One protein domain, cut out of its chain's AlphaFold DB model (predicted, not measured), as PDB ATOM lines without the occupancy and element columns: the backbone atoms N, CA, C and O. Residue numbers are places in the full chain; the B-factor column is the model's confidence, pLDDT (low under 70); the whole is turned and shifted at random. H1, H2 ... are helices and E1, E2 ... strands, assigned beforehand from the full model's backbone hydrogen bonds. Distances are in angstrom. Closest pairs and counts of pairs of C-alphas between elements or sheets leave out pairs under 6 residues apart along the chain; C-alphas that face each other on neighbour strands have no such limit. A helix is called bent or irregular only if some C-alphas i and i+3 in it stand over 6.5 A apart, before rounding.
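This is residues 321 to 434 and 445 to 497 of the 581 residues of an uncharacterized protein of Microcystis aeruginosa NIES-4325 (UniProt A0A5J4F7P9). Two strongly twisted sheets lie partly face to face as a sandwich: one is built on the long, bent strands E2 and E4, the other is the four-stranded E8 E9 E10 E11. E2 and E4 run on beyond the sandwich to one end of the long axis, where H2 packs by E3 and the two-stranded sheet E6 E7 lies nearby; short H1 lies by the large sheet away from that end. The printed part has 167 residues, with two named helices and eleven named strands in the order H1 E1 E2 H2 E3 E4 E5 E6 E7 E8 E9 E10 E11, and is mostly strand. The large sheet is branched and its neighbour pairs are antiparallel, as are those of the other two sheets. The whole is compact, with a radius of gyration of the C-alphas of 17.3 A, and elongated, spanning 49 by 32 by 26 A.

In the large sheet, E2 is residues 344 to 361, 35.7 A long, and E4 is residues 391 to 406, 40.4 A, from C-alpha 391 at (134.627, 134.758, 159.363) to C-alpha 406 at (173.442, 135.799, 148.257). E1 is residues 331 to 334, E3 386 to 388 and E5 412 to 417. In the second sheet, E8 is residues 452 to 455, E9 458 to 468, 29.2 A, E10 474 to 485, 28.8 A, and E11 492 to 496, ending at C-alpha 496, (147.247, 147.548, 142.846). E6 is residues 427 to 431 and E7 445 to 449. H1 is residues 323 to 326; H2 is residues 368 to 378, 15.1 A.

E2 bends by 106 degrees at residue 354 and E4 by 61 degrees at 395; N 349 and O 401 are 2.9 A apart. E1 is on the other side of E2 from E4, with N 332 and O 350 at 2.7 A. E3 E4 E5 form a meander, each strand the antiparallel neighbour of the one before: N 391 and O 388 are at 2.9 A, N 413 and O 404 at 2.8 A. E8 E9 E10 E11 form another: N 453 and O 460 are at 2.8 A, N 461 and O 482 at 2.8 A, N 483 and O 492 at 2.9 A. The sheets' closest C-alphas between E2 and E10 are those of Gln 358 and Leu 474, 5.3 A apart. In E6 and E7, N 449 and O 427 are at 2.8 A. H2 is on the large sheet at a height of 9.3 A, only just over E3, with 3 C-alphas falling on it; its closest C-alpha pair with E3 is Ser 378 and Ala 386, 4.7 A. H1 only grazes that sheet. In H2 every O i to N i+4 pair is within hydrogen-bond range; H1 is too short for one, and its 1 O i to N i+3 pair is not within range.

The C-alphas farthest apart, of Asn 389 and Thr 409, are 50.4 A apart. Residues 435 to 444 are not printed; C-alphas 434 and 445 are 9.6 A apart across this cut, which lies in the link E6 to E7. Of the links printed whole, none is long. The mean pLDDT of the printed part is 94.7, and no printed residue is under 70.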
ATOM      1  N   GLY A 321     168.119 133.989 163.498       96.25
ATOM      2  CA  GLY A 321     169.121 134.647 162.661       96.25
ATOM      3  C   GLY A 321     168.786 136.099 162.304       96.25
ATOM      4  O   GLY A 321     167.737 136.633 162.666       96.25
ATOM      5  N   LEU A 322     169.703 136.739 161.570       97.19
ATOM      6  CA  LEU A 322     169.608 138.129 161.085       97.19
ATOM      7  C   LEU A 322     169.450 139.208 162.174       97.19
ATOM      8  O   LEU A 322     168.989 140.312 161.891       97.19
ATOM      9  N   SER A 323     169.854 138.939 163.418       96.94
ATOM     10  CA  SER A 323     169.680 139.873 164.547       96.94
ATOM     11  C   SER A 323     170.443 141.205 164.419       96.94
ATOM     12  O   SER A 323     170.128 142.167 165.116       96.94
ATOM     13  N   SER A 324     171.401 141.296 163.491       96.56
ATOM     14  CA  SER A 324     172.054 142.540 163.058       96.56
ATOM     15  C   SER A 324     171.194 143.414 162.132       96.56
ATOM     16  O   SER A 324     171.466 144.607 162.018       96.56
ATOM     17  N   ILE A 325     170.180 142.836 161.481       97.00
ATOM     18  CA  ILE A 325     169.257 143.499 160.547       97.00
ATOM     19  C   ILE A 325     167.921 143.783 161.245       97.00
ATOM     20  O   ILE A 325     167.460 144.919 161.254       97.00
ATOM     21  N   VAL A 326     167.318 142.758 161.861       97.19
ATOM     22  CA  VAL A 326     165.971 142.841 162.467       97.19
ATOM     23  C   VAL A 326     165.974 143.105 163.979       97.19
ATOM     24  O   VAL A 326     164.921 143.272 164.589       97.19
ATOM     25  N   GLY A 327     167.157 143.164 164.595       95.44
ATOM     26  CA  GLY A 327     167.328 143.429 166.023       95.44
ATOM     27  C   GLY A 327     167.318 142.182 166.926       95.44
ATOM     28  O   GLY A 327     167.367 141.039 166.456       95.44
ATOM     29  N   PRO A 328     167.309 142.382 168.260       94.56
ATOM     30  CA  PRO A 328     167.464 141.304 169.235       94.56
ATOM     31  C   PRO A 328     166.409 140.200 169.096       94.56
ATOM     32  O   PRO A 328     165.213 140.466 169.044       94.56
ATOM     33  N   GLY A 329     166.861 138.944 169.094       92.94
ATOM     34  CA  GLY A 329     165.996 137.767 168.965       92.94
ATOM     35  C   GLY A 329     165.770 137.277 167.532       92.94
ATOM     36  O   GLY A 329     165.305 136.149 167.383       92.94
ATOM     37  N   GLY A 330     166.148 138.062 166.514       97.50
ATOM     38  CA  GLY A 330     166.179 137.627 165.115       97.50
ATOM     39  C   GLY A 330     164.813 137.269 164.516       97.50
ATOM     40  O   GLY A 330     163.762 137.645 165.042       97.50
ATOM     41  N   LEU A 331     164.829 136.529 163.405       97.88
ATOM     42  CA  LEU A 331     163.607 136.016 162.776       97.88
ATOM     43  C   LEU A 331     162.873 135.013 163.683       97.88
ATOM     44  O   LEU A 331     163.470 134.083 164.223       97.88
ATOM     45  N   LYS A 332     161.555 135.178 163.799       96.25
ATOM     46  CA  LYS A 332     160.614 134.257 164.456       96.25
ATOM     47  C   LYS A 332     159.892 133.334 163.484       96.25
ATOM     48  O   LYS A 332     159.522 132.234 163.872       96.25
ATOM     49  N   ALA A 333     159.701 133.767 162.242       95.56
ATOM     50  CA  ALA A 333     159.108 132.962 161.182       95.56
ATOM     51  C   ALA A 333     159.805 133.237 159.844       95.56
ATOM     52  O   ALA A 333     160.318 134.336 159.622       95.56
ATOM     53  N   ILE A 334     159.797 132.233 158.966       97.50
ATOM     54  CA  ILE A 334     160.296 132.270 157.585       97.50
ATOM     55  C   ILE A 334     159.209 131.648 156.698       97.50
ATOM     56  O   ILE A 334     158.536 130.707 157.118       97.50
ATOM     57  N   GLY A 335     158.996 132.183 155.496       95.00
ATOM     58  CA  GLY A 335     157.936 131.731 154.590       95.00
ATOM     59  C   GLY A 335     158.340 130.540 153.714       95.00
ATOM     60  O   GLY A 335     159.462 130.480 153.220       95.00
ATOM     61  N   GLU A 336     157.400 129.629 153.433       93.50
ATOM     62  CA  GLU A 336     157.611 128.499 152.502       93.50
ATOM     63  C   GLU A 336     157.876 128.923 151.043       93.50
ATOM     64  O   GLU A 336     158.357 128.129 150.228       93.50
ATOM     65  N   ALA A 337     157.515 130.156 150.685       93.00
ATOM     66  CA  ALA A 337     157.616 130.694 149.336       93.00
ATOM     67  C   ALA A 337     159.008 131.288 149.065       93.00
ATOM     68  O   ALA A 337     159.188 132.502 149.065       93.00
ATOM     69  N   LEU A 338     159.987 130.412 148.829       97.62
ATOM     70  CA  LEU A 338     161.349 130.802 148.447       97.62
ATOM     71  C   LEU A 338     161.472 130.964 146.927       97.62
ATOM     72  O   LEU A 338     161.228 129.995 146.204       97.62
ATOM     73  N   SER A 339     161.893 132.132 146.443       98.44
ATOM     74  CA  SER A 339     162.396 132.294 145.069       98.44
ATOM     75  C   SER A 339     163.914 132.182 145.050       98.44
ATOM     76  O   SER A 339     164.573 132.557 146.017       98.44
ATOM     77  N   PHE A 340     164.475 131.649 143.967       98.62
ATOM     78  CA  PHE A 340     165.906 131.392 143.842       98.62
ATOM     79  C   PHE A 340     166.345 131.474 142.381       98.62
ATOM     80  O   PHE A 340     165.673 130.893 141.531       98.62
ATOM     81  N   ASP A 341     167.433 132.183 142.078       97.44
ATOM     82  CA  ASP A 341     167.966 132.349 140.708       97.44
ATOM     83  C   ASP A 341     169.216 131.486 140.404       97.44
ATOM     84  O   ASP A 341     169.684 131.445 139.269       97.44
ATOM     85  N   GLY A 342     169.745 130.765 141.403       96.94
ATOM     86  CA  GLY A 342     170.997 129.991 141.329       96.94
ATOM     87  C   GLY A 342     172.116 130.554 142.219       96.94
ATOM     88  O   GLY A 342     173.052 129.835 142.592       96.94
ATOM     89  N   ARG A 343     171.990 131.824 142.617       97.19
ATOM     90  CA  ARG A 343     172.873 132.542 143.546       97.19
ATOM     91  C   ARG A 343     172.083 133.178 144.686       97.19
ATOM     92  O   ARG A 343     172.418 132.950 145.843       97.19
ATOM     93  N   ASN A 344     171.055 133.952 144.383       98.25
ATOM     94  CA  ASN A 344     170.283 134.730 145.341       98.25
ATOM     95  C   ASN A 344     169.000 133.982 145.704       98.25
ATOM     96  O   ASN A 344     168.269 133.540 144.815       98.25
ATOM     97  N   VAL A 345     168.713 133.850 147.002       98.56
ATOM     98  CA  VAL A 345     167.415 133.379 147.509       98.56
ATOM     99  C   VAL A 345     166.638 134.551 148.093       98.56
ATOM    100  O   VAL A 345     167.185 135.326 148.878       98.56
ATOM    101  N   SER A 346     165.359 134.676 147.735       98.44
ATOM    102  CA  SER A 346     164.447 135.660 148.313       98.44
ATOM    103  C   SER A 346     163.267 135.001 149.010       98.44
ATOM    104  O   SER A 346     162.742 133.982 148.555       98.44
ATOM    105  N   TYR A 347     162.891 135.570 150.152       98.62
ATOM    106  CA  TYR A 347     161.967 134.976 151.109       98.62
ATOM    107  C   TYR A 347     161.329 136.040 152.003       98.62
ATOM    108  O   TYR A 347     161.872 137.127 152.207       98.62
ATOM    109  N   TRP A 348     160.174 135.697 152.570       98.62
ATOM    110  CA  TRP A 348     159.540 136.454 153.650       98.62
ATOM    111  C   TRP A 348     160.066 135.994 155.011       98.62
ATOM    112  O   TRP A 348     160.268 134.794 155.224       98.62
ATOM    113  N   GLY A 349     160.214 136.929 155.946       98.19
ATOM    114  CA  GLY A 349     160.462 136.641 157.355       98.19
ATOM    115  C   GLY A 349     159.777 137.647 158.280       98.19
ATOM    116  O   GLY A 349     159.523 138.787 157.893       98.19
ATOM    117  N   ALA A 350     159.494 137.230 159.513       98.06
ATOM    118  CA  ALA A 350     158.865 138.061 160.545       98.06
ATOM    119  C   ALA A 350     159.596 137.957 161.887       98.06
ATOM    120  O   ALA A 350     160.240 136.944 162.161       98.06
ATOM    121  N   TRP A 351     159.512 138.997 162.722       98.12
ATOM    122  CA  TRP A 351     160.288 139.133 163.963       98.12
ATOM    123  C   TRP A 351     159.561 139.942 165.051       98.12
ATOM    124  O   TRP A 351     158.466 140.469 164.847       98.12
ATOM    125  N   GLY A 352     160.185 140.044 166.228       96.62
ATOM    126  CA  GLY A 352     159.607 140.692 167.408       96.62
ATOM    127  C   GLY A 352     158.564 139.821 168.114       96.62
ATOM    128  O   GLY A 352     158.636 138.590 168.069       96.62
ATOM    129  N   THR A 353     157.622 140.466 168.801       95.75
ATOM    130  CA  THR A 353     156.528 139.807 169.553       95.75
ATOM    131  C   THR A 353     155.182 140.519 169.433       95.75
ATOM    132  O   THR A 353     154.171 140.033 169.934       95.75
ATOM    133  N   GLU A 354     155.165 141.676 168.787       96.38
ATOM    134  CA  GLU A 354     153.995 142.499 168.538       96.38
ATOM    135  C   GLU A 354     153.123 141.815 167.481       96.38
ATOM    136  O   GLU A 354     153.640 141.397 166.442       96.38
ATOM    137  N   THR A 355     151.810 141.730 167.714       97.56
ATOM    138  CA  THR A 355     150.844 141.265 166.710       97.56
ATOM    139  C   THR A 355     149.775 142.308 166.412       97.56
ATOM    140  O   THR A 355     149.532 143.230 167.196       97.56
ATOM    141  N   PHE A 356     149.119 142.129 165.272       97.62
ATOM    142  CA  PHE A 356     147.818 142.704 164.962       97.62
ATOM    143  C   PHE A 356     146.857 141.592 164.520       97.62
ATOM    144  O   PHE A 356     147.262 140.484 164.156       97.62
ATOM    145  N   SER A 357     145.569 141.906 164.528       97.81
ATOM    146  CA  SER A 357     144.495 140.997 164.150       97.81
ATOM    147  C   SER A 357     144.082 141.184 162.687       97.81
ATOM    148  O   SER A 357     143.712 142.284 162.283       97.81
ATOM    149  N   GLN A 358     144.042 140.110 161.901       97.06
ATOM    150  CA  GLN A 358     143.382 140.096 160.590       97.06
ATOM    151  C   GLN A 358     142.108 139.250 160.656       97.06
ATOM    152  O   GLN A 358     142.122 138.144 161.192       97.06
ATOM    153  N   ILE A 359     141.013 139.765 160.094       96.56
ATOM    154  CA  ILE A 359     139.816 138.970 159.801       96.56
ATOM    155  C   ILE A 359     139.881 138.530 158.337       96.56
ATOM    156  O   ILE A 359     140.247 139.321 157.467       96.56
ATOM    157  N   VAL A 360     139.517 137.278 158.070       95.69
ATOM    158  CA  VAL A 360     139.307 136.741 156.719       95.69
ATOM    159  C   VAL A 360     137.929 136.088 156.630       95.69
ATOM    160  O   VAL A 360     137.455 135.493 157.600       95.69
ATOM    161  N   SER A 361     137.290 136.204 155.468       95.19
ATOM    162  CA  SER A 361     135.956 135.659 155.189       95.19
ATOM    163  C   SER A 361     136.047 134.486 154.216       95.19
ATOM    164  O   SER A 361     136.895 134.489 153.323       95.19
ATOM    165  N   CYS A 362     135.157 133.502 154.343       94.50
ATOM    166  CA  CYS A 362     134.941 132.494 153.306       94.50
ATOM    167  C   CYS A 362     134.655 133.162 151.945       94.50
ATOM    168  O   CYS A 362     133.968 134.185 151.925       94.50
ATOM    169  N   PRO A 363     135.139 132.600 150.820       87.31
ATOM    170  CA  PRO A 363     134.812 133.105 149.487       87.31
ATOM    171  C   PRO A 363     133.300 133.139 149.242       87.31
ATOM    172  O   PRO A 363     132.602 132.206 149.624       87.31
ATOM    173  N   GLU A 364     132.798 134.174 148.572       82.75
ATOM    174  CA  GLU A 364     131.370 134.269 148.224       82.75
ATOM    175  C   GLU A 364     131.003 133.343 147.048       82.75
ATOM    176  O   GLU A 364     129.890 132.823 146.980       82.75
ATOM    177  N   GLU A 365     131.974 133.051 146.175       75.19
ATOM    178  CA  GLU A 365     131.853 132.119 145.052       75.19
ATOM    179  C   GLU A 365     132.896 130.992 145.115       75.19
ATOM    180  O   GLU A 365     133.988 131.148 145.669       75.19
ATOM    181  N   GLY A 366     132.600 129.849 144.488       76.38
ATOM    182  CA  GLY A 366     133.562 128.754 144.345       76.38
ATOM    183  C   GLY A 366     132.921 127.375 144.208       76.38
ATOM    184  O   GLY A 366     131.815 127.224 143.692       76.38
ATOM    185  N   ASN A 367     133.633 126.346 144.675       80.38
ATOM    186  CA  ASN A 367     133.059 125.011 144.840       80.38
ATOM    187  C   ASN A 367     132.052 125.043 146.022       80.38
ATOM    188  O   ASN A 367     132.456 125.422 147.125       80.38
ATOM    189  N   PRO A 368     130.776 124.631 145.841       86.50
ATOM    190  CA  PRO A 368     129.766 124.718 146.901       86.50
ATOM    191  C   PRO A 368     130.052 123.872 148.149       86.50
ATOM    192  O   PRO A 368     129.657 124.250 149.246       86.50
ATOM    193  N   GLU A 369     130.732 122.736 148.015       87.25
ATOM    194  CA  GLU A 369     131.078 121.845 149.131       87.25
ATOM    195  C   GLU A 369     132.209 122.450 149.969       87.25
ATOM    196  O   GLU A 369     132.132 122.473 151.198       87.25
ATOM    197  N   LEU A 370     133.218 123.024 149.304       87.38
ATOM    198  CA  LEU A 370     134.307 123.767 149.938       87.38
ATOM    199  C   LEU A 370     133.783 125.016 150.664       87.38
ATOM    200  O   LEU A 370     134.216 125.300 151.782       87.38
ATOM    201  N   LEU A 371     132.822 125.726 150.061       90.56
ATOM    202  CA  LEU A 371     132.135 126.862 150.675       90.56
ATOM    203  C   LEU A 371     131.326 126.432 151.906       90.56
ATOM    204  O   LEU A 371     131.532 126.970 152.992       90.56
ATOM    205  N   ASN A 372     130.465 125.419 151.772       92.12
ATOM    206  CA  ASN A 372     129.686 124.879 152.889       92.12
ATOM    207  C   ASN A 372     130.584 124.394 154.038       92.12
ATOM    208  O   ASN A 372     130.246 124.595 155.204       92.12
ATOM    209  N   PHE A 373     131.744 123.805 153.733       93.62
ATOM    210  CA  PHE A 373     132.710 123.395 154.750       93.62
ATOM    211  C   PHE A 373     133.413 124.588 155.415       93.62
ATOM    212  O   PHE A 373     133.522 124.604 156.638       93.62
ATOM    213  N   CYS A 374     133.805 125.622 154.662       95.44
ATOM    214  CA  CYS A 374     134.335 126.869 155.230       95.44
ATOM    215  C   CYS A 374     133.320 127.538 156.174       95.44
ATOM    216  O   CYS A 374     133.657 127.918 157.297       95.44
ATOM    217  N   LEU A 375     132.052 127.620 155.756       95.12
ATOM    218  CA  LEU A 375     130.957 128.143 156.576       95.12
ATOM    219  C   LEU A 375     130.716 127.269 157.816       95.12
ATOM    220  O   LEU A 375     130.523 127.809 158.906       95.12
ATOM    221  N   GLY A 376     130.789 125.943 157.691       94.75
ATOM    222  CA  GLY A 376     130.733 125.013 158.822       94.75
ATOM    223  C   GLY A 376     131.849 125.264 159.840       94.75
ATOM    224  O   GLY A 376     131.568 125.474 161.018       94.75
ATOM    225  N   GLU A 377     133.099 125.340 159.379       95.06
ATOM    226  CA  GLU A 377     134.264 125.612 160.227       95.06
ATOM    227  C   GLU A 377     134.219 126.995 160.883       95.06
ATOM    228  O   GLU A 377     134.588 127.123 162.047       95.06
ATOM    229  N   SER A 378     133.681 128.016 160.207       96.38
ATOM    230  CA  SER A 378     133.506 129.353 160.802       96.38
ATOM    231  C   SER A 378     132.534 129.371 161.989       96.38
ATOM    232  O   SER A 378     132.547 130.313 162.777       96.38
ATOM    233  N   ASN A 379     131.701 128.336 162.129       95.94
ATOM    234  CA  ASN A 379     130.759 128.150 163.231       95.94
ATOM    235  C   ASN A 379     131.159 126.978 164.157       95.94
ATOM    236  O   ASN A 379     130.400 126.631 165.063       95.94
ATOM    237  N   ASN A 380     132.328 126.357 163.951       94.38
ATOM    238  CA  ASN A 380     132.819 125.245 164.767       94.38
ATOM    239  C   ASN A 380     133.473 125.785 166.057       94.38
ATOM    240  O   ASN A 380     134.555 126.368 165.983       94.38
ATOM    241  N   PRO A 381     132.900 125.554 167.256       92.38
ATOM    242  CA  PRO A 381     133.436 126.094 168.509       92.38
ATOM    243  C   PRO A 381     134.773 125.466 168.939       92.38
ATOM    244  O   PRO A 381     135.364 125.915 169.917       92.38
ATOM    245  N   ASN A 382     135.247 124.428 168.240       93.62
ATOM    246  CA  ASN A 382     136.565 123.826 168.462       93.62
ATOM    247  C   ASN A 382     137.651 124.415 167.545       93.62
ATOM    248  O   ASN A 382     138.828 124.119 167.745       93.62
ATOM    249  N   ASN A 383     137.286 125.219 166.540       92.94
ATOM    250  CA  ASN A 383     138.248 125.901 165.680       92.94
ATOM    251  C   ASN A 383     138.677 127.215 166.366       92.94
ATOM    252  O   ASN A 383     137.855 128.122 166.500       92.94
ATOM    253  N   PRO A 384     139.942 127.358 166.808       92.88
ATOM    254  CA  PRO A 384     140.364 128.479 167.654       92.88
ATOM    255  C   PRO A 384     140.371 129.835 166.933       92.88
ATOM    256  O   PRO A 384     140.462 130.868 167.592       92.88
ATOM    257  N   ASN A 385     140.278 129.835 165.600       95.25
ATOM    258  CA  ASN A 385     140.259 131.042 164.777       95.25
ATOM    259  C   ASN A 385     138.834 131.429 164.342       95.25
ATOM    260  O   ASN A 385     138.650 132.493 163.763       95.25
ATOM    261  N   ALA A 386     137.824 130.584 164.565       95.88
ATOM    262  CA  ALA A 386     136.458 130.818 164.095       95.88
ATOM    263  C   ALA A 386     135.732 131.893 164.928       95.88
ATOM    264  O   ALA A 386     135.755 131.853 166.158       95.88
ATOM    265  N   ILE A 387     135.058 132.841 164.261       95.62
ATOM    266  CA  ILE A 387     134.292 133.921 164.923       95.62
ATOM    267  C   ILE A 387     132.822 134.020 164.464       95.62
ATOM    268  O   ILE A 387     132.130 134.981 164.804       95.62
ATOM    269  N   GLY A 388     132.319 133.010 163.747       94.88
ATOM    270  CA  GLY A 388     130.953 132.943 163.218       94.88
ATOM    271  C   GLY A 388     130.800 133.551 161.820       94.88
ATOM    272  O   GLY A 388     131.694 134.215 161.304       94.88
ATOM    273  N   ASN A 389     129.629 133.347 161.206       93.25
ATOM    274  CA  ASN A 389     129.187 134.047 159.985       93.25
ATOM    275  C   ASN A 389     130.159 133.985 158.781       93.25
ATOM    276  O   ASN A 389     130.253 134.938 158.014       93.25
ATOM    277  N   GLY A 390     130.895 132.884 158.607       95.12
ATOM    278  CA  GLY A 390     131.890 132.744 157.538       95.12
ATOM    279  C   GLY A 390     133.235 133.414 157.825       95.12
ATOM    280  O   GLY A 390     134.100 133.402 156.953       95.12
ATOM    281  N   GLN A 391     133.437 133.985 159.015       96.81
ATOM    282  CA  GLN A 391     134.627 134.758 159.363       96.81
ATOM    283  C   GLN A 391     135.566 134.021 160.323       96.81
ATOM    284  O   GLN A 391     135.149 133.271 161.212       96.81
ATOM    285  N   PHE A 392     136.859 134.297 160.157       97.50
ATOM    286  CA  PHE A 392     137.945 133.790 160.985       97.50
ATOM    287  C   PHE A 392     138.888 134.933 161.375       97.50
ATOM    288  O   PHE A 392     139.138 135.831 160.571       97.50
ATOM    289  N   LYS A 393     139.431 134.884 162.591       97.12
ATOM    290  CA  LYS A 393     140.406 135.833 163.135       97.12
ATOM    291  C   LYS A 393     141.781 135.171 163.237       97.12
ATOM    292  O   LYS A 393     141.896 134.105 163.831       97.12
ATOM    293  N   PHE A 394     142.816 135.839 162.740       96.50
ATOM    294  CA  PHE A 394     144.212 135.421 162.870       96.50
ATOM    295  C   PHE A 394     145.050 136.519 163.534       96.50
ATOM    296  O   PHE A 394     144.876 137.700 163.240       96.50
ATOM    297  N   GLU A 395     145.968 136.123 164.418       96.44
ATOM    298  CA  GLU A 395     147.027 136.997 164.937       96.44
ATOM    299  C   GLU A 395     148.249 136.920 164.020       96.44
ATOM    300  O   GLU A 395     148.698 135.828 163.665       96.44
ATOM    301  N   ILE A 396     148.785 138.074 163.634       96.12
ATOM    302  CA  ILE A 396     149.889 138.194 162.679       96.12
ATOM    303  C   ILE A 396     150.982 139.067 163.292       96.12
ATOM    304  O   ILE A 396     150.684 140.137 163.812       96.12
ATOM    305  N   LEU A 397     152.244 138.633 163.204       96.75
ATOM    306  CA  LEU A 397     153.394 139.433 163.641       96.75
ATOM    307  C   LEU A 397     153.450 140.770 162.886       96.75
ATOM    308  O   LEU A 397     153.418 140.804 161.651       96.75
ATOM    309  N   SER A 398     153.562 141.865 163.635       97.12
ATOM    310  CA  SER A 398     153.540 143.231 163.103       97.12
ATOM    311  C   SER A 398     154.814 143.596 162.346       97.12
ATOM    312  O   SER A 398     154.748 144.369 161.393       97.12
ATOM    313  N   ASN A 399     155.965 143.040 162.736       98.12
ATOM    314  CA  ASN A 399     157.244 143.277 162.066       98.12
ATOM    315  C   ASN A 399     157.519 142.138 161.073       98.12
ATOM    316  O   ASN A 399     157.739 140.991 161.473       98.12
ATOM    317  N   GLN A 400     157.486 142.454 159.782       98.25
ATOM    318  CA  GLN A 400     157.707 141.523 158.677       98.25
ATOM    319  C   GLN A 400     158.559 142.181 157.596       98.25
ATOM    320  O   GLN A 400     158.611 143.409 157.505       98.25
ATOM    321  N   GLY A 401     159.146 141.378 156.714       98.19
ATOM    322  CA  GLY A 401     159.866 141.875 155.553       98.19
ATOM    323  C   GLY A 401     160.173 140.814 154.511       98.19
ATOM    324  O   GLY A 401     160.120 139.612 154.783       98.19
ATOM    325  N   PHE A 402     160.516 141.286 153.316       98.31
ATOM    326  CA  PHE A 402     161.158 140.487 152.281       98.31
ATOM    327  C   PHE A 402     162.661 140.714 152.309       98.31
ATOM    328  O   PHE A 402     163.136 141.846 152.420       98.31
ATOM    329  N   PHE A 403     163.403 139.625 152.176       98.19
ATOM    330  CA  PHE A 403     164.855 139.605 152.217       98.19
ATOM    331  C   PHE A 403     165.411 138.989 150.935       98.19
ATOM    332  O   PHE A 403     164.736 138.198 150.273       98.19
ATOM    333  N   VAL A 404     166.660 139.317 150.617       98.25
ATOM    334  CA  VAL A 404     167.487 138.590 149.645       98.25
ATOM    335  C   VAL A 404     168.786 138.199 150.332       98.25
ATOM    336  O   VAL A 404     169.416 139.047 150.964       98.25
ATOM    337  N   THR A 405     169.194 136.940 150.190       98.38
ATOM    338  CA  THR A 405     170.503 136.447 150.629       98.38
ATOM    339  C   THR A 405     171.271 135.889 149.432       98.38
ATOM    340  O   THR A 405     170.771 135.008 148.730       98.38
ATOM    341  N   ASP A 406     172.490 136.382 149.208       97.81
ATOM    342  CA  ASP A 406     173.442 135.799 148.257       97.81
ATOM    343  C   ASP A 406     174.042 134.533 148.887       97.81
ATOM    344  O   ASP A 406     174.695 134.591 149.930       97.81
ATOM    345  N   THR A 407     173.805 133.372 148.276       97.69
ATOM    346  CA  THR A 407     174.227 132.072 148.824       97.69
ATOM    347  C   THR A 407     175.738 131.835 148.786       97.69
ATOM    348  O   THR A 407     176.209 130.941 149.476       97.69
ATOM    349  N   GLU A 408     176.516 132.621 148.035       96.06
ATOM    350  CA  GLU A 408     177.984 132.493 147.998       96.06
ATOM    351  C   GLU A 408     178.691 133.343 149.061       96.06
ATOM    352  O   GLU A 408     179.804 133.017 149.475       96.06
ATOM    353  N   THR A 409     178.075 134.446 149.493       96.62
ATOM    354  CA  THR A 409     178.652 135.378 150.483       96.62
ATOM    355  C   THR A 409     177.953 135.320 151.840       96.62
ATOM    356  O   THR A 409     178.503 135.805 152.829       96.62
ATOM    357  N   LEU A 410     176.739 134.755 151.881       96.62
ATOM    358  CA  LEU A 410     175.768 134.831 152.978       96.62
ATOM    359  C   LEU A 410     175.400 136.274 153.383       96.62
ATOM    360  O   LEU A 410     174.823 136.512 154.448       96.62
ATOM    361  N   GLU A 411     175.678 137.254 152.516       95.94
ATOM    362  CA  GLU A 411     175.226 138.627 152.704       95.94
ATOM    363  C   GLU A 411     173.706 138.691 152.513       95.94
ATOM    364  O   GLU A 411     173.179 138.297 151.473       95.94
ATOM    365  N   THR A 412     173.000 139.191 153.529       97.31
ATOM    366  CA  THR A 412     171.538 139.314 153.529       97.31
ATOM    367  C   THR A 412     171.123 140.779 153.562       97.31
ATOM    368  O   THR A 412     171.625 141.546 154.387       97.31
ATOM    369  N   ARG A 413     170.171 141.160 152.706       95.62
ATOM    370  CA  ARG A 413     169.601 142.512 152.607       95.62
ATOM    371  C   ARG A 413     168.096 142.479 152.853       95.62
ATOM    372  O   ARG A 413     167.420 141.532 152.461       95.62
ATOM    373  N   LEU A 414     167.584 143.520 153.507       96.69
ATOM    374  CA  LEU A 414     166.155 143.761 153.710       96.69
ATOM    375  C   LEU A 414     165.645 144.638 152.558       96.69
ATOM    376  O   LEU A 414     166.079 145.778 152.421       96.69
ATOM    377  N   ILE A 415     164.751 144.089 151.740       96.38
ATOM    378  CA  ILE A 415     164.216 144.710 150.518       96.38
ATOM    379  C   ILE A 415     163.049 145.639 150.858       96.38
ATOM    380  O   ILE A 415     163.022 146.806 150.476       96.38
ATOM    381  N   ALA A 416     162.083 145.107 151.605       96.50
ATOM    382  CA  ALA A 416     160.873 145.792 152.032       96.50
ATOM    383  C   ALA A 416     160.488 145.306 153.432       96.50
ATOM    384  O   ALA A 416     160.729 144.146 153.765       96.50
ATOM    385  N   GLN A 417     159.871 146.171 154.236       97.31
ATOM    386  CA  GLN A 417     159.382 145.838 155.578       97.31
ATOM    387  C   GLN A 417     158.008 146.452 155.844       97.31
ATOM    388  O   GLN A 417     157.606 147.398 155.160       97.31
ATOM    389  N   THR A 418     157.298 145.935 156.843       97.94
ATOM    390  CA  THR A 418     156.062 146.553 157.331       97.94
ATOM    391  C   THR A 418     156.336 147.894 158.016       97.94
ATOM    392  O   THR A 418     157.411 148.135 158.569       97.94
ATOM    393  N   GLY A 419     155.371 148.810 157.945       94.12
ATOM    394  CA  GLY A 419     155.534 150.186 158.401       94.12
ATOM    395  C   GLY A 419     154.506 151.135 157.772       94.12
ATOM    396  O   GLY A 419     153.363 150.737 157.568       94.12
ATOM    397  N   PRO A 420     154.879 152.392 157.458       90.12
ATOM    398  CA  PRO A 420     153.952 153.382 156.896       90.12
ATOM    399  C   PRO A 420     153.448 153.096 155.473       90.12
ATOM    400  O   PRO A 420     152.493 153.739 155.047       90.12
ATOM    401  N   GLU A 421     154.104 152.203 154.726       93.25
ATOM    402  CA  GLU A 421     153.723 151.848 153.352       93.25
ATOM    403  C   GLU A 421     152.978 150.508 153.303       93.25
ATOM    404  O   GLU A 421     151.811 150.466 152.919       93.25
ATOM    405  N   PHE A 422     153.624 149.423 153.741       97.88
ATOM    406  CA  PHE A 422     153.042 148.080 153.773       97.88
ATOM    407  C   PHE A 422     152.621 147.706 155.191       97.88
ATOM    408  O   PHE A 422     153.391 147.871 156.136       97.88
ATOM    409  N   VAL A 423     151.418 147.157 155.345       97.62
ATOM    410  CA  VAL A 423     150.886 146.726 156.651       97.62
ATOM    411  C   VAL A 423     151.000 145.209 156.854       97.62
ATOM    412  O   VAL A 423     151.150 144.749 157.981       97.62
ATOM    413  N   THR A 424     151.018 144.423 155.772       98.06
ATOM    414  CA  THR A 424     151.347 142.988 155.802       98.06
ATOM    415  C   THR A 424     151.820 142.503 154.429       98.06
ATOM    416  O   THR A 424     151.524 143.124 153.406       98.06
ATOM    417  N   PHE A 425     152.532 141.376 154.402       98.19
ATOM    418  CA  PHE A 425     152.911 140.665 153.172       98.19
ATOM    419  C   PHE A 425     152.174 139.324 153.003       98.19
ATOM    420  O   PHE A 425     152.412 138.599 152.037       98.19
ATOM    421  N   LEU A 426     151.281 138.975 153.937       97.31
ATOM    422  CA  LEU A 426     150.548 137.707 153.941       97.31
ATOM    423  C   LEU A 426     149.211 137.810 153.195       97.31
ATOM    424  O   LEU A 426     148.285 138.484 153.640       97.31
ATOM    425  N   SER A 427     149.083 137.062 152.099       94.06
ATOM    426  CA  SER A 427     147.803 136.749 151.450       94.06
ATOM    427  C   SER A 427     147.217 135.448 152.004       94.06
ATOM    428  O   SER A 427     147.956 134.510 152.299       94.06
ATOM    429  N   TRP A 428     145.890 135.352 152.093       93.50
ATOM    430  CA  TRP A 428     145.189 134.208 152.691       93.50
ATOM    431  C   TRP A 428     144.369 133.427 151.664       93.50
ATOM    432  O   TRP A 428     143.723 134.017 150.805       93.50
ATOM    433  N   ASN A 429     144.369 132.096 151.770       90.31
ATOM    434  CA  ASN A 429     143.554 131.207 150.937       90.31
ATOM    435  C   ASN A 429     142.943 130.082 151.783       90.31
ATOM    436  O   ASN A 429     143.652 129.458 152.576       90.31
ATOM    437  N   PHE A 430     141.661 129.773 151.573       90.00
ATOM    438  CA  PHE A 430     141.031 128.554 152.087       90.00
ATOM    439  C   PHE A 430     141.176 127.442 151.040       90.00
ATOM    440  O   PHE A 430     140.639 127.548 149.938       90.00
ATOM    441  N   SER A 431     141.958 126.404 151.340       84.81
ATOM    442  CA  SER A 431     142.363 125.396 150.348       84.81
ATOM    443  C   SER A 431     142.512 124.000 150.953       84.81
ATOM    444  O   SER A 431     142.754 123.865 152.150       84.81
ATOM    445  N   GLY A 432     142.377 122.954 150.134       80.38
ATOM    446  CA  GLY A 432     142.385 121.541 150.544       80.38
ATOM    447  C   GLY A 432     141.075 120.834 150.183       80.38
ATOM    448  O   GLY A 432     140.303 121.347 149.372       80.38
ATOM    449  N   ARG A 433     140.833 119.652 150.758       78.62
ATOM    450  CA  ARG A 433     139.686 118.790 150.424       78.62
ATOM    451  C   ARG A 433     138.436 119.101 151.260       78.62
ATOM    452  O   ARG A 433     138.540 119.347 152.460       78.62
ATOM    453  N   ALA A 434     137.248 119.027 150.657       80.94
ATOM    454  CA  ALA A 434     135.983 119.034 151.398       80.94
ATOM    455  C   ALA A 434     135.695 117.645 152.031       80.94
ATOM    456  O   ALA A 434     136.028 116.614 151.431       80.94
ATOM    457  N   ARG A 445     141.616 124.099 154.925       91.25
ATOM    458  CA  ARG A 445     141.866 125.099 155.965       91.25
ATOM    459  C   ARG A 445     142.381 126.390 155.350       91.25
ATOM    460  O   ARG A 445     142.877 126.403 154.221       91.25
ATOM    461  N   TRP A 446     142.322 127.459 156.134       92.88
ATOM    462  CA  TRP A 446     143.073 128.675 155.855       92.88
ATOM    463  C   TRP A 446     144.578 128.411 155.904       92.88
ATOM    464  O   TRP A 446     145.085 127.776 156.832       92.88
ATOM    465  N   ARG A 447     145.290 128.927 154.903       89.94
ATOM    466  CA  ARG A 447     146.748 129.067 154.885       89.94
ATOM    467  C   ARG A 447     147.096 130.485 154.443       89.94
ATOM    468  O   ARG A 447     146.518 130.994 153.479       89.94
ATOM    469  N   SER A 448     148.040 131.101 155.140       93.06
ATOM    470  CA  SER A 448     148.701 132.334 154.719       93.06
ATOM    471  C   SER A 448     149.903 132.016 153.831       93.06
ATOM    472  O   SER A 448     150.604 131.032 154.070       93.06
ATOM    473  N   ALA A 449     150.184 132.869 152.853       93.75
ATOM    474  CA  ALA A 449     151.397 132.826 152.047       93.75
ATOM    475  C   ALA A 449     151.857 134.246 151.697       93.75
ATOM    476  O   ALA A 449     151.044 135.105 151.350       93.75
ATOM    477  N   ALA A 450     153.166 134.470 151.756       97.00
ATOM    478  CA  ALA A 450     153.819 135.601 151.109       97.00
ATOM    479  C   ALA A 450     154.252 135.188 149.692       97.00
ATOM    480  O   ALA A 450     154.502 134.006 149.453       97.00
ATOM    481  N   PHE A 451     154.355 136.137 148.760       97.69
ATOM    482  CA  PHE A 451     154.742 135.866 147.370       97.69
ATOM    483  C   PHE A 451     155.886 136.790 146.947       97.69
ATOM    484  O   PHE A 451     155.771 138.008 147.091       97.69
ATOM    485  N   VAL A 452     156.967 136.202 146.427       98.38
ATOM    486  CA  VAL A 452     158.178 136.905 145.982       98.38
ATOM    487  C   VAL A 452     158.861 136.159 144.832       98.38
ATOM    488  O   VAL A 452     158.809 134.929 144.789       98.38
ATOM    489  N   ALA A 453     159.501 136.895 143.923       98.38
ATOM    490  CA  ALA A 453     160.356 136.399 142.846       98.38
ATOM    491  C   ALA A 453     161.648 137.239 142.753       98.38
ATOM    492  O   ALA A 453     161.601 138.455 142.957       98.38
ATOM    493  N   VAL A 454     162.791 136.602 142.462       97.56
ATOM    494  CA  VAL A 454     164.125 137.236 142.476       97.56
ATOM    495  C   VAL A 454     164.916 137.007 141.186       97.56
ATOM    496  O   VAL A 454     164.878 135.923 140.601       97.56
ATOM    497  N   ASP A 455     165.646 138.039 140.771       95.88
ATOM    498  CA  ASP A 455     166.520 138.066 139.595       95.88
ATOM    499  C   ASP A 455     167.727 138.972 139.905       95.88
ATOM    500  O   ASP A 455     167.667 140.200 139.773       95.88
ATOM    501  N   GLY A 456     168.806 138.399 140.442       92.44
ATOM    502  CA  GLY A 456     169.895 139.173 141.038       92.44
ATOM    503  C   GLY A 456     169.452 139.850 142.340       92.44
ATOM    504  O   GLY A 456     169.062 139.190 143.298       92.44
ATOM    505  N   PHE A 457     169.490 141.186 142.356       89.94
ATOM    506  CA  PHE A 457     168.872 142.009 143.408       89.94
ATOM    507  C   PHE A 457     167.537 142.637 142.963       89.94
ATOM    508  O   PHE A 457     166.934 143.394 143.724       89.94
ATOM    509  N   ASN A 458     167.042 142.336 141.753       94.81
ATOM    510  CA  ASN A 458     165.672 142.686 141.385       94.81
ATOM    511  C   ASN A 458     164.725 141.801 142.204       94.81
ATOM    512  O   ASN A 458     164.841 140.576 142.153       94.81
ATOM    513  N   THR A 459     163.804 142.408 142.951       96.81
ATOM    514  CA  THR A 459     162.902 141.673 143.854       96.81
ATOM    515  C   THR A 459     161.462 142.111 143.636       96.81
ATOM    516  O   THR A 459     161.087 143.233 143.982       96.81
ATOM    517  N   LEU A 460     160.664 141.216 143.057       98.00
ATOM    518  CA  LEU A 460     159.234 141.375 142.800       98.00
ATOM    519  C   LEU A 460     158.454 140.729 143.945       98.00
ATOM    520  O   LEU A 460     158.681 139.556 144.225       98.00
ATOM    521  N   PHE A 461     157.529 141.431 144.593       98.31
ATOM    522  CA  PHE A 461     156.792 140.890 145.740       98.31
ATOM    523  C   PHE A 461     155.334 141.358 145.805       98.31
ATOM    524  O   PHE A 461     154.979 142.410 145.274       98.31
ATOM    525  N   LYS A 462     154.480 140.579 146.482       98.12
ATOM    526  CA  LYS A 462     153.105 140.983 146.815       98.12
ATOM    527  C   LYS A 462     153.045 141.587 148.222       98.12
ATOM    528  O   LYS A 462     153.621 141.030 149.154       98.12
ATOM    529  N   ALA A 463     152.316 142.691 148.386       98.25
ATOM    530  CA  ALA A 463     152.074 143.319 149.687       98.25
ATOM    531  C   ALA A 463     150.674 143.941 149.787       98.25
ATOM    532  O   ALA A 463     150.063 144.288 148.774       98.25
ATOM    533  N   THR A 464     150.206 144.140 151.017       98.06
ATOM    534  CA  THR A 464     148.971 144.867 151.329       98.06
ATOM    535  C   THR A 464     149.324 146.240 151.904       98.06
ATOM    536  O   THR A 464     150.106 146.342 152.858       98.06
ATOM    537  N   LYS A 465     148.725 147.299 151.358       97.62
ATOM    538  CA  LYS A 465     148.700 148.653 151.934       97.62
ATOM    539  C   LYS A 465     147.430 148.826 152.764       97.62
ATOM    540  O   LYS A 465     146.402 148.221 152.462       97.62
ATOM    541  N   GLY A 466     147.476 149.653 153.801       95.56
ATOM    542  CA  GLY A 466     146.346 149.853 154.711       95.56
ATOM    543  C   GLY A 466     146.780 150.456 156.040       95.56
ATOM    544  O   GLY A 466     147.816 151.115 156.122       95.56
ATOM    545  N   SER A 467     146.001 150.219 157.088       95.62
ATOM    546  CA  SER A 467     146.328 150.627 158.456       95.62
ATOM    547  C   SER A 467     145.893 149.576 159.477       95.62
ATOM    548  O   SER A 467     145.123 148.669 159.168       95.62
ATOM    549  N   ILE A 468     146.397 149.697 160.706       96.50
ATOM    550  CA  ILE A 468     145.838 149.012 161.874       96.50
ATOM    551  C   ILE A 468     144.989 150.031 162.638       96.50
ATOM    552  O   ILE A 468     145.433 151.161 162.861       96.50
ATOM    553  N   ASP A 469     143.768 149.660 163.012       95.75
ATOM    554  CA  ASP A 469     142.867 150.536 163.761       95.75
ATOM    555  C   ASP A 469     143.143 150.554 165.278       95.75
ATOM    556  O   ASP A 469     143.975 149.820 165.815       95.75
ATOM    557  N   ASN A 470     142.411 151.408 166.001       94.38
ATOM    558  CA  ASN A 470     142.542 151.568 167.456       94.38
ATOM    559  C   ASN A 470     142.123 150.325 168.274       94.38
ATOM    560  O   ASN A 470     142.264 150.340 169.497       94.38
ATOM    561  N   LEU A 471     141.570 149.288 167.638       94.75
ATOM    562  CA  LEU A 471     141.214 148.004 168.248       94.75
ATOM    563  C   LEU A 471     142.217 146.893 167.881       94.75
ATOM    564  O   LEU A 471     142.066 145.768 168.354       94.75
ATOM    565  N   GLY A 472     143.242 147.207 167.081       95.19
ATOM    566  CA  GLY A 472     144.276 146.271 166.649       95.19
ATOM    567  C   GLY A 472     143.933 145.491 165.379       95.19
ATOM    568  O   GLY A 472     144.646 144.537 165.071       95.19
ATOM    569  N   PHE A 473     142.880 145.859 164.641       96.94
ATOM    570  CA  PHE A 473     142.473 145.149 163.426       96.94
ATOM    571  C   PHE A 473     143.042 145.776 162.151       96.94
ATOM    572  O   PHE A 473     143.113 146.999 162.016       96.94
ATOM    573  N   LEU A 474     143.417 144.921 161.198       96.50
ATOM    574  CA  LEU A 474     143.815 145.313 159.849       96.50
ATOM    575  C   LEU A 474     142.632 145.912 159.078       96.50
ATOM    576  O   LEU A 474     141.625 145.243 158.852       96.50
ATOM    577  N   GLN A 475     142.824 147.136 158.596       95.69
ATOM    578  CA  GLN A 475     141.965 147.831 157.645       95.69
ATOM    579  C   GLN A 475     142.727 147.935 156.308       95.69
ATOM    580  O   GLN A 475     143.568 148.829 156.149       95.69
ATOM    581  N   PRO A 476     142.532 146.992 155.364       93.19
ATOM    582  CA  PRO A 476     143.248 146.991 154.092       93.19
ATOM    583  C   PRO A 476     142.733 148.106 153.168       93.19
ATOM    584  O   PRO A 476     141.547 148.430 153.168       93.19
ATOM    585  N   LEU A 477     143.634 148.676 152.368       95.25
ATOM    586  CA  LEU A 477     143.347 149.709 151.366       95.25
ATOM    587  C   LEU A 477     143.532 149.177 149.940       95.25
ATOM    588  O   LEU A 477     142.665 149.381 149.095       95.25
ATOM    589  N   SER A 478     144.650 148.496 149.682       96.50
ATOM    590  CA  SER A 478     144.938 147.846 148.401       96.50
ATOM    591  C   SER A 478     145.868 146.646 148.584       96.50
ATOM    592  O   SER A 478     146.800 146.676 149.389       96.50
ATOM    593  N   ASP A 479     145.632 145.593 147.807       96.94
ATOM    594  CA  ASP A 479     146.607 144.531 147.555       96.94
ATOM    595  C   ASP A 479     147.369 144.885 146.274       96.94
ATOM    596  O   ASP A 479     146.760 145.274 145.278       96.94
ATOM    597  N   GLY A 480     148.694 144.738 146.261       97.50
ATOM    598  CA  GLY A 480     149.503 145.110 145.099       97.50
ATOM    599  C   GLY A 480     150.721 144.236 144.866       97.50
ATOM    600  O   GLY A 480     151.169 143.504 145.752       97.50
ATOM    601  N   ILE A 481     151.255 144.342 143.653       98.25
ATOM    602  CA  ILE A 481     152.561 143.810 143.263       98.25
ATOM    603  C   ILE A 481     153.534 144.988 143.180       98.25
ATOM    604  O   ILE A 481     153.218 146.025 142.592       98.25
ATOM    605  N   TYR A 482     154.719 144.811 143.750       97.50
ATOM    606  CA  TYR A 482     155.751 145.833 143.897       97.50
ATOM    607  C   TYR A 482     157.107 145.279 143.468       97.50
ATOM    608  O   TYR A 482     157.342 144.074 143.555       97.50
ATOM    609  N   LEU A 483     158.001 146.151 143.010       96.31
ATOM    610  CA  LEU A 483     159.329 145.774 142.529       96.31
ATOM    611  C   LEU A 483     160.393 146.724 143.074       96.31
ATOM    612  O   LEU A 483     160.233 147.942 143.000       96.31
ATOM    613  N   GLN A 484     161.503 146.170 143.554       94.62
ATOM    614  CA  GLN A 484     162.770 146.892 143.693       94.62
ATOM    615  C   GLN A 484     163.690 146.504 142.524       94.62
ATOM    616  O   GLN A 484     163.822 145.318 142.216       94.62
ATOM    617  N   LEU A 485     164.301 147.489 141.857       90.19
ATOM    618  CA  LEU A 485     165.133 147.311 140.656       90.19
ATOM    619  C   LEU A 485     166.623 147.357 141.009       90.19
ATOM    620  O   LEU A 485     167.345 148.291 140.659       90.19
ATOM    621  N   GLY A 486     167.072 146.344 141.744       84.75
ATOM    622  CA  GLY A 486     168.430 146.283 142.265       84.75
ATOM    623  C   GLY A 486     168.620 147.103 143.542       84.75
ATOM    624  O   GLY A 486     167.746 147.850 143.987       84.75
ATOM    625  N   ASP A 487     169.784 146.919 144.155       79.50
ATOM    626  CA  ASP A 487     170.029 147.313 145.541       79.50
ATOM    627  C   ASP A 487     169.873 148.818 145.815       79.50
ATOM    628  O   ASP A 487     170.294 149.669 145.028       79.50
ATOM    629  N   GLY A 488     169.264 149.143 146.956       80.75
ATOM    630  CA  GLY A 488     169.038 150.514 147.419       80.75
ATOM    631  C   GLY A 488     168.104 151.374 146.551       80.75
ATOM    632  O   GLY A 488     167.942 152.560 146.848       80.75
ATOM    633  N   THR A 489     167.491 150.829 145.494       89.00
ATOM    634  CA  THR A 489     166.564 151.591 144.639       89.00
ATOM    635  C   THR A 489     165.189 151.786 145.296       89.00
ATOM    636  O   THR A 489     164.795 150.994 146.158       89.00
ATOM    637  N   PRO A 490     164.427 152.834 144.921       91.62
ATOM    638  CA  PRO A 490     163.042 152.977 145.356       91.62
ATOM    639  C   PRO A 490     162.187 151.792 144.899       91.62
ATOM    640  O   PRO A 490     162.290 151.351 143.756       91.62
ATOM    641  N   ILE A 491     161.305 151.326 145.782       94.19
ATOM    642  CA  ILE A 491     160.256 150.368 145.425       94.19
ATOM    643  C   ILE A 491     159.243 151.078 144.515       94.19
ATOM    644  O   ILE A 491     158.857 152.219 144.777       94.19
ATOM    645  N   VAL A 492     158.805 150.405 143.451       93.25
ATOM    646  CA  VAL A 492     157.761 150.888 142.536       93.25
ATOM    647  C   VAL A 492     156.540 149.970 142.572       93.25
ATOM    648  O   VAL A 492     156.676 148.746 142.603       93.25
ATOM    649  N   THR A 493     155.336 150.550 142.544       94.81
ATOM    650  CA  THR A 493     154.101 149.797 142.275       94.81
ATOM    651  C   THR A 493     154.122 149.286 140.834       94.81
ATOM    652  O   THR A 493     154.354 150.061 139.906       94.81
ATOM    653  N   ILE A 494     153.834 147.996 140.651       95.44
ATOM    654  CA  ILE A 494     153.524 147.394 139.348       95.44
ATOM    655  C   ILE A 494     152.034 147.574 139.042       95.44
ATOM    656  O   ILE A 494     151.666 148.145 138.023       95.44
ATOM    657  N   ALA A 495     151.188 147.096 139.958       96.44
ATOM    658  CA  ALA A 495     149.736 147.213 139.917       96.44
ATOM    659  C   ALA A 495     149.166 147.053 141.336       96.44
ATOM    660  O   ALA A 495     149.750 146.352 142.165       96.44
ATOM    661  N   GLU A 496     148.009 147.661 141.595       97.25
ATOM    662  CA  GLU A 496     147.247 147.548 142.846       97.25
ATOM    663  C   GLU A 496     145.759 147.311 142.549       97.25
ATOM    664  O   GLU A 496     145.231 147.781 141.539       97.25
ATOM    665  N   THR A 497     145.063 146.609 143.443       97.62
ATOM    666  CA  THR A 497     143.600 146.472 143.389       97.62
ATOM    667  C   THR A 497     142.927 147.844 143.417       97.62
ATOM    668  O   THR A 497     143.290 148.692 144.233       97.62
TER     669      THR A 497